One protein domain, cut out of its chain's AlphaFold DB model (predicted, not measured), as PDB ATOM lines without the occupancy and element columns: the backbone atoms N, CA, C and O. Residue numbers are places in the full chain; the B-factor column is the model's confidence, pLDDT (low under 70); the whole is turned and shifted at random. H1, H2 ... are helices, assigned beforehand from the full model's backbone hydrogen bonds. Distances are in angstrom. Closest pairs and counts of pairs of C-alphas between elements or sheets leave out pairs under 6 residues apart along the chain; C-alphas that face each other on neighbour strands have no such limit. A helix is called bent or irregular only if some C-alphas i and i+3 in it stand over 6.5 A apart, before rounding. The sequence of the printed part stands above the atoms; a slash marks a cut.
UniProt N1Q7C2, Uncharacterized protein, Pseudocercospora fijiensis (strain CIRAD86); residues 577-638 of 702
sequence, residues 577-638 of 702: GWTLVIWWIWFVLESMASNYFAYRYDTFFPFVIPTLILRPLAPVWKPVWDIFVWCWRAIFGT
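AT A GLANCE: This is residues 577 to 638 of the 702 residues of an uncharacterized protein of Pseudocercospora fijiensis (strain CIRAD86) (UniProt N1Q7C2). The model is an open C of helices: the long, kinked helices H1 and H3 make its two arms and stay apart, and the short helix H2, with the link that leads into it, folds back inside the C and packs on H1 alone. The free ends of the arms, residues 577 to 585 of H1 and residues 623 to 638, stick out. The printed part has 62 residues with three named helices, in the order H1, H2, H3 along the chain, and no named strand; its class is all helix. The whole is loose, with a radius of gyration of the C-alphas of 13.6 A and spans of 32 by 29 by 21 A.

HOW THE PARTS SIT: Begin with the longest helix, H1, residues 577 to 601, and look at its residues 589 to 597, the part that alone touches H2, residues 608 to 613. The closest C-alphas of the two, those of Ser 594 and Val 608, are 5.9 A apart. The lines of H1 and H2 are about perpendicular, at 87 degrees, and their centres are 10.2 A apart. Go on to H3, residues 615 to 636, which touches no helix. H2 and H3 meet only through their link, and H1 and H3 are apart. In the backbone, every O i to N i+4 pair of H2 is within hydrogen-bond range, against 19 of 21 in H1 and 14 of 18 in H3.

IN THESE COORDINATES: Find C-alpha 577 at (130.317, 79.100, 88.416); from there H1 runs 33.1 A to C-alpha 601 at (112.130, 106.184, 82.692). It has a kink of 45 degrees near residue 595 and is irregular, but only just: C-alphas 596 and 599 are 6.9 A apart. H2 begins at C-alpha 608 and runs 8.7 A to C-alpha 613. From C-alpha 615, H3 runs 26.5 A to C-alpha 636 at (134.425, 97.105, 68.421). Look near residue 622 for its kink of 69 degrees; H3 is irregular too, with C-alphas 616 and 619 at 7.8 A from each other.

THE WHOLE: The two C-alphas farthest apart, those of Gly 577 and Pro 619, are 35.7 A from each other, and the first and last printed C-alphas, those of Gly 577 and Thr 638, are 31.1 A apart. The printed part has no cut. The link from H1 to H2, of 6 residues, is short, the link from H2 to H3, of 1 residue, is tight, and there is no long link. The mean pLDDT of the printed part is 88.6; look at residues 637 to 638 for the two values under 70.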
ATOM      1  N   GLY A 577     131.698  79.372  88.011       95.56
ATOM      2  CA  GLY A 577     130.317  79.100  88.416       95.56
ATOM      3  C   GLY A 577     129.682  80.278  89.155       95.56
ATOM      4  O   GLY A 577     128.597  80.725  88.784       95.56
ATOM      5  N   TRP A 578     130.388  80.856  90.129       96.38
ATOM      6  CA  TRP A 578     129.925  82.036  90.864       96.38
ATOM      7  C   TRP A 578     129.727  83.246  89.954       96.38
ATOM      8  O   TRP A 578     128.700  83.914  90.056       96.38
ATOM      9  N   THR A 579     130.657  83.513  89.032       95.50
ATOM     10  CA  THR A 579     130.507  84.626  88.082       95.50
ATOM     11  C   THR A 579     129.294  84.448  87.175       95.50
ATOM     12  O   THR A 579     128.572  85.416  86.944       95.50
ATOM     13  N   LEU A 580     129.016  83.223  86.719       95.44
ATOM     14  CA  LEU A 580     127.867  82.934  85.867       95.44
ATOM     15  C   LEU A 580     126.553  83.053  86.646       95.44
ATOM     16  O   LEU A 580     125.603  83.637  86.132       95.44
ATOM     17  N   VAL A 581     126.500  82.575  87.893       95.38
ATOM     18  CA  VAL A 581     125.326  82.737  88.766       95.38
ATOM     19  C   VAL A 581     125.065  84.212  89.066       95.38
ATOM     20  O   VAL A 581     123.937  84.671  88.915       95.38
ATOM     21  N   ILE A 582     126.096  84.983  89.421       95.88
ATOM     22  CA  ILE A 582     125.967  86.428  89.656       95.88
ATOM     23  C   ILE A 582     125.507  87.142  88.380       95.88
ATOM     24  O   ILE A 582     124.628  88.000  88.441       95.88
ATOM     25  N   TRP A 583     126.051  86.764  87.221       95.31
ATOM     26  CA  TRP A 583     125.643  87.313  85.932       95.31
ATOM     27  C   TRP A 583     124.182  86.991  85.597       95.31
ATOM     28  O   TRP A 583     123.453  87.883  85.170       95.31
ATOM     29  N   TRP A 584     123.720  85.763  85.847       96.06
ATOM     30  CA  TRP A 584     122.319  85.380  85.658       96.06
ATOM     31  C   TRP A 584     121.380  86.106  86.614       96.06
ATOM     32  O   TRP A 584     120.346  86.609  86.180       96.06
ATOM     33  N   ILE A 585     121.742  86.210  87.895       96.12
ATOM     34  CA  ILE A 585     120.977  86.984  88.880       96.12
ATOM     35  C   ILE A 585     120.873  88.438  88.417       96.12
ATOM     36  O   ILE A 585     119.778  88.994  88.387       96.12
ATOM     37  N   TRP A 586     121.988  89.038  87.996       94.38
ATOM     38  CA  TRP A 586     122.002  90.389  87.446       94.38
ATOM     39  C   TRP A 586     121.109  90.511  86.204       94.38
ATOM     40  O   TRP A 586     120.286  91.420  86.137       94.38
ATOM     41  N   PHE A 587     121.196  89.572  85.261       94.44
ATOM     42  CA  PHE A 587     120.389  89.564  84.039       94.44
ATOM     43  C   PHE A 587     118.885  89.445  84.322       94.44
ATOM     44  O   PHE A 587     118.078  90.141  83.699       94.44
ATOM     45  N   VAL A 588     118.490  88.589  85.267       95.25
ATOM     46  CA  VAL A 588     117.089  88.432  85.684       95.25
ATOM     47  C   VAL A 588     116.600  89.697  86.375       95.25
ATOM     48  O   VAL A 588     115.541  90.211  86.011       95.25
ATOM     49  N   LEU A 589     117.381  90.242  87.312       94.81
ATOM     50  CA  LEU A 589     117.057  91.502  87.974       94.81
ATOM     51  C   LEU A 589     116.895  92.629  86.952       94.81
ATOM     52  O   LEU A 589     115.935  93.388  87.041       94.81
ATOM     53  N   GLU A 590     117.762  92.699  85.943       94.12
ATOM     54  CA  GLU A 590     117.655  93.700  84.887       94.12
ATOM     55  C   GLU A 590     116.466  93.501  83.967       94.12
ATOM     56  O   GLU A 590     115.798  94.457  83.577       94.12
ATOM     57  N   SER A 591     116.153  92.254  83.640       92.31
ATOM     58  CA  SER A 591     114.970  91.927  82.854       92.31
ATOM     59  C   SER A 591     113.700  92.330  83.609       92.31
ATOM     60  O   SER A 591     112.814  92.966  83.037       92.31
ATOM     61  N   MET A 592     113.634  92.065  84.917       94.19
ATOM     62  CA  MET A 592     112.520  92.493  85.766       94.19
ATOM     63  C   MET A 592     112.461  94.018  85.924       94.19
ATOM     64  O   MET A 592     111.391  94.610  85.771       94.19
ATOM     65  N   ALA A 593     113.600  94.666  86.170       92.88
ATOM     66  CA  ALA A 593     113.690  96.114  86.307       92.88
ATOM     67  C   ALA A 593     113.321  96.819  84.999       92.88
ATOM     68  O   ALA A 593     112.591  97.803  85.025       92.88
ATOM     69  N   SER A 594     113.756  96.304  83.849       92.25
ATOM     70  CA  SER A 594     113.382  96.852  82.547       92.25
ATOM     71  C   SER A 594     111.877  96.767  82.317       92.25
ATOM     72  O   SER A 594     111.274  97.777  81.982       92.25
ATOM     73  N   ASN A 595     111.230  95.639  82.613       92.38
ATOM     74  CA  ASN A 595     109.776  95.531  82.484       92.38
ATOM     75  C   ASN A 595     109.029  96.506  83.406       92.38
ATOM     76  O   ASN A 595     108.023  97.089  83.001       92.38
ATOM     77  N   TYR A 596     109.527  96.716  84.626       94.31
ATOM     78  CA  TYR A 596     108.890  97.611  85.592       94.31
ATOM     79  C   TYR A 596     109.142  99.100  85.293       94.31
ATOM     80  O   TYR A 596     108.234  99.926  85.384       94.31
ATOM     81  N   PHE A 597     110.370  99.461  84.916       91.94
ATOM     82  CA  PHE A 597     110.812 100.851  84.774       91.94
ATOM     83  C   PHE A 597     110.815 101.378  83.337       91.94
ATOM     84  O   PHE A 597     110.802 102.601  83.173       91.94
ATOM     85  N   ALA A 598     110.778 100.524  82.306       86.81
ATOM     86  CA  ALA A 598     110.760 100.969  80.907       86.81
ATOM     87  C   ALA A 598     109.574 101.895  80.618       86.81
ATOM     88  O   ALA A 598     109.727 102.879  79.902       86.81
ATOM     89  N   TYR A 599     108.421 101.653  81.249       86.75
ATOM     90  CA  TYR A 599     107.252 102.522  81.106       86.75
ATOM     91  C   TYR A 599     107.448 103.927  81.686       86.75
ATOM     92  O   TYR A 599     106.750 104.851  81.278       86.75
ATOM     93  N   ARG A 600     108.364 104.106  82.645       89.50
ATOM     94  CA  ARG A 600     108.468 105.348  83.425       89.50
ATOM     95  C   ARG A 600     109.724 106.163  83.138       89.50
ATOM     96  O   ARG A 600     109.692 107.375  83.331       89.50
ATOM     97  N   TYR A 601     110.817 105.529  82.715       84.19
ATOM     98  CA  TYR A 601     112.130 106.184  82.692       84.19
ATOM     99  C   TYR A 601     112.920 106.066  81.387       84.19
ATOM    100  O   TYR A 601     114.059 106.523  81.370       84.19
ATOM    101  N   ASP A 602     112.329 105.531  80.313       85.19
ATOM    102  CA  ASP A 602     112.958 105.457  78.980       85.19
ATOM    103  C   ASP A 602     114.390 104.873  79.047       85.19
ATOM    104  O   ASP A 602     115.354 105.386  78.476       85.19
ATOM    105  N   THR A 603     114.553 103.827  79.863       85.06
ATOM    106  CA  THR A 603     115.841 103.184  80.129       85.06
ATOM    107  C   THR A 603     116.155 102.136  79.065       85.06
ATOM    108  O   THR A 603     115.300 101.350  78.660       85.06
ATOM    109  N   PHE A 604     117.414 102.091  78.627       80.50
ATOM    110  CA  PHE A 604     117.881 101.129  77.631       80.50
ATOM    111  C   PHE A 604     118.370  99.840  78.310       80.50
ATOM    112  O   PHE A 604     119.311  99.854  79.107       80.50
ATOM    113  N   PHE A 605     117.742  98.711  77.976       81.62
ATOM    114  CA  PHE A 605     118.227  97.375  78.333       81.62
ATOM    115  C   PHE A 605     119.611  97.125  77.693       81.62
ATOM    116  O   PHE A 605     119.797  97.517  76.535       81.62
ATOM    117  N   PRO A 606     120.584  96.489  78.381       80.50
ATOM    118  CA  PRO A 606     120.481  95.729  79.636       80.50
ATOM    119  C   PRO A 606     120.969  96.444  80.914       80.50
ATOM    120  O   PRO A 606     121.277  95.768  81.883       80.50
ATOM    121  N   PHE A 607     121.079  97.774  80.948       86.62
ATOM    122  CA  PHE A 607     121.724  98.482  82.073       86.62
ATOM    123  C   PHE A 607     120.746  99.312  82.924       86.62
ATOM    124  O   PHE A 607     121.076 100.429  83.334       86.62
ATOM    125  N   VAL A 608     119.530  98.826  83.180       89.31
ATOM    126  CA  VAL A 608     118.488  99.603  83.873       89.31
ATOM    127  C   VAL A 608     118.836  99.827  85.352       89.31
ATOM    128  O   VAL A 608     118.715 100.943  85.849       89.31
ATOM    129  N   ILE A 609     119.348  98.823  86.055       88.44
ATOM    130  CA  ILE A 609     119.718  98.892  87.471       88.44
ATOM    131  C   ILE A 609     120.941  99.792  87.692       88.44
ATOM    132  O   ILE A 609     120.818 100.724  88.493       88.44
ATOM    133  N   PRO A 610     122.090  99.631  86.996       87.31
ATOM    134  CA  PRO A 610     123.197 100.567  87.108       87.31
ATOM    135  C   PRO A 610     122.763 101.990  86.773       87.31
ATOM    136  O   PRO A 610     123.075 102.905  87.527       87.31
ATOM    137  N   THR A 611     121.993 102.203  85.700       86.12
ATOM    138  CA  THR A 611     121.569 103.564  85.331       86.12
ATOM    139  C   THR A 611     120.653 104.202  86.375       86.12
ATOM    140  O   THR A 611     120.757 105.408  86.599       86.12
ATOM    141  N   LEU A 612     119.816 103.424  87.070       89.06
ATOM    142  CA  LEU A 612     119.001 103.916  88.182       89.06
ATOM    143  C   LEU A 612     119.832 104.201  89.443       89.06
ATOM    144  O   LEU A 612     119.670 105.268  90.035       89.06
ATOM    145  N   ILE A 613     120.748 103.304  89.825       90.31
ATOM    146  CA  ILE A 613     121.611 103.460  91.014       90.31
ATOM    147  C   ILE A 613     122.590 104.625  90.846       90.31
ATOM    148  O   ILE A 613     122.854 105.367  91.790       90.31
ATOM    149  N   LEU A 614     123.120 104.812  89.638       86.94
ATOM    150  CA  LEU A 614     124.127 105.830  89.331       86.94
ATOM    151  C   LEU A 614     123.515 107.164  88.917       86.94
ATOM    152  O   LEU A 614     124.238 108.138  88.726       86.94
ATOM    153  N   ARG A 615     122.188 107.252  88.819       87.75
ATOM    154  CA  ARG A 615     121.478 108.494  88.519       87.75
ATOM    155  C   ARG A 615     121.822 109.661  89.460       87.75
ATOM    156  O   ARG A 615     122.075 110.744  88.935       87.75
ATOM    157  N   PRO A 616     121.891 109.505  90.799       91.12
ATOM    158  CA  PRO A 616     122.349 110.587  91.678       91.12
ATOM    159  C   PRO A 616     123.816 110.984  91.436       91.12
ATOM    160  O   PRO A 616     124.194 112.122  91.695       91.12
ATOM    161  N   LEU A 617     124.630 110.077  90.890       89.56
ATOM    162  CA  LEU A 617     126.041 110.298  90.556       89.56
ATOM    163  C   LEU A 617     126.259 110.674  89.081       89.56
ATOM    164  O   LEU A 617     127.400 110.844  88.643       89.56
ATOM    165  N   ALA A 618     125.180 110.869  88.317       85.94
ATOM    166  CA  ALA A 618     125.221 111.225  86.905       85.94
ATOM    167  C   ALA A 618     126.158 112.399  86.562       85.94
ATOM    168  O   ALA A 618     126.865 112.270  85.561       85.94
ATOM    169  N   PRO A 619     126.242 113.511  87.329       89.12
ATOM    170  CA  PRO A 619     127.140 114.606  86.954       89.12
ATOM    171  C   PRO A 619     128.622 114.207  86.971       89.12
ATOM    172  O   PRO A 619     129.406 114.775  86.216       89.12
ATOM    173  N   VAL A 620     129.004 113.215  87.779       90.75
ATOM    174  CA  VAL A 620     130.395 112.751  87.892       90.75
ATOM    175  C   VAL A 620     130.689 111.641  86.884       90.75
ATOM    176  O   VAL A 620     131.761 111.612  86.285       90.75
ATOM    177  N   TRP A 621     129.740 110.728  86.665       85.56
ATOM    178  CA  TRP A 621     129.980 109.531  85.855       85.56
ATOM    179  C   TRP A 621     129.656 109.678  84.372       85.56
ATOM    180  O   TRP A 621     130.255 108.978  83.562       85.56
ATOM    181  N   LYS A 622     128.772 110.604  83.985       86.50
ATOM    182  CA  LYS A 622     128.436 110.842  82.575       86.50
ATOM    183  C   LYS A 622     129.661 111.066  81.667       86.50
ATOM    184  O   LYS A 622     129.730 110.377  80.653       86.50
ATOM    185  N   PRO A 623     130.654 111.918  82.005       90.94
ATOM    186  CA  PRO A 623     131.831 112.081  81.146       90.94
ATOM    187  C   PRO A 623     132.666 110.798  81.041       90.94
ATOM    188  O   PRO A 623     133.175 110.483  79.970       90.94
ATOM    189  N   VAL A 624     132.768 110.021  82.123       88.19
ATOM    190  CA  VAL A 624     133.491 108.738  82.129       88.19
ATOM    191  C   VAL A 624     132.781 107.715  81.243       88.19
ATOM    192  O   VAL A 624     133.427 107.005  80.475       88.19
ATOM    193  N   TRP A 625     131.450 107.668  81.306       84.62
ATOM    194  CA  TRP A 625     130.643 106.761  80.497       84.62
ATOM    195  C   TRP A 625     130.643 107.140  79.019       84.62
ATOM    196  O   TRP A 625     130.759 106.256  78.175       84.62
ATOM    197  N   ASP A 626     130.607 108.432  78.693       87.38
ATOM    198  CA  ASP A 626     130.734 108.906  77.313       87.38
ATOM    199  C   ASP A 626     132.103 108.529  76.721       87.38
ATOM    200  O   ASP A 626     132.170 108.057  75.583       87.38
ATOM    201  N   ILE A 627     133.185 108.634  77.505       89.69
ATOM    202  CA  ILE A 627     134.523 108.164  77.106       89.69
ATOM    203  C   ILE A 627     134.536 106.642  76.935       89.69
ATOM    204  O   ILE A 627     135.072 106.144  75.949       89.69
ATOM    205  N   PHE A 628     133.927 105.888  77.853       87.62
ATOM    206  CA  PHE A 628     133.872 104.431  77.761       87.62
ATOM    207  C   PHE A 628     133.085 103.961  76.530       87.62
ATOM    208  O   PHE A 628     133.561 103.109  75.785       87.62
ATOM    209  N   VAL A 629     131.917 104.553  76.262       84.69
ATOM    210  CA  VAL A 629     131.107 104.274  75.067       84.69
ATOM    211  C   VAL A 629     131.861 104.663  73.798       84.69
ATOM    212  O   VAL A 629     131.811 103.928  72.810       84.69
ATOM    213  N   TRP A 630     132.581 105.786  73.813       89.56
ATOM    214  CA  TRP A 630     133.442 106.191  72.707       89.56
ATOM    215  C   TRP A 630     134.563 105.170  72.457       89.56
ATOM    216  O   TRP A 630     134.694 104.689  71.332       89.56
ATOM    217  N   CYS A 631     135.293 104.751  73.498       88.62
ATOM    218  CA  CYS A 631     136.329 103.716  73.416       88.62
ATOM    219  C   CYS A 631     135.760 102.377  72.931       88.62
ATOM    220  O   CYS A 631     136.332 101.744  72.048       88.62
ATOM    221  N   TRP A 632     134.611 101.955  73.459       84.56
ATOM    222  CA  TRP A 632     133.951 100.716  73.057       84.56
ATOM    223  C   TRP A 632     133.547 100.750  71.580       84.56
ATOM    224  O   TRP A 632     133.810  99.803  70.839       84.56
ATOM    225  N   ARG A 633     132.960 101.861  71.115       84.62
ATOM    226  CA  ARG A 633     132.643 102.058  69.693       84.62
ATOM    227  C   ARG A 633     133.894 102.065  68.818       84.62
ATOM    228  O   ARG A 633     133.856 101.482  67.737       84.62
ATOM    229  N   ALA A 634     134.980 102.677  69.287       84.50
ATOM    230  CA  ALA A 634     136.253 102.714  68.576       84.50
ATOM    231  C   ALA A 634     136.890 101.317  68.450       84.50
ATOM    232  O   ALA A 634     137.362 100.962  67.373       84.50
ATOM    233  N   ILE A 635     136.858 100.510  69.517       89.06
ATOM    234  CA  ILE A 635     137.460  99.168  69.558       89.06
ATOM    235  C   ILE A 635     136.623  98.153  68.775       89.06
ATOM    236  O   ILE A 635     137.150  97.422  67.941       89.06
ATOM    237  N   PHE A 636     135.311  98.111  69.019       82.69
ATOM    238  CA  PHE A 636     134.425  97.105  68.421       82.69
ATOM    239  C   PHE A 636     133.850  97.524  67.069       82.69
ATOM    240  O   PHE A 636     133.044  96.796  66.492       82.69
ATOM    241  N   GLY A 637     134.274  98.676  66.539       58.31
ATOM    242  CA  GLY A 637     134.067  99.038  65.142       58.31
ATOM    243  C   GLY A 637     132.605  98.997  64.714       58.31
ATOM    244  O   GLY A 637     132.305  98.599  63.586       58.31
ATOM    245  N   THR A 638     131.683  99.412  65.591       60.34
ATOM    246  CA  THR A 638     130.314  99.683  65.150       60.34
ATOM    247  C   THR A 638     130.371 100.945  64.299       60.34
ATOM    248  O   THR A 638     130.187 102.061  64.764       60.34
TER     249      THR A 638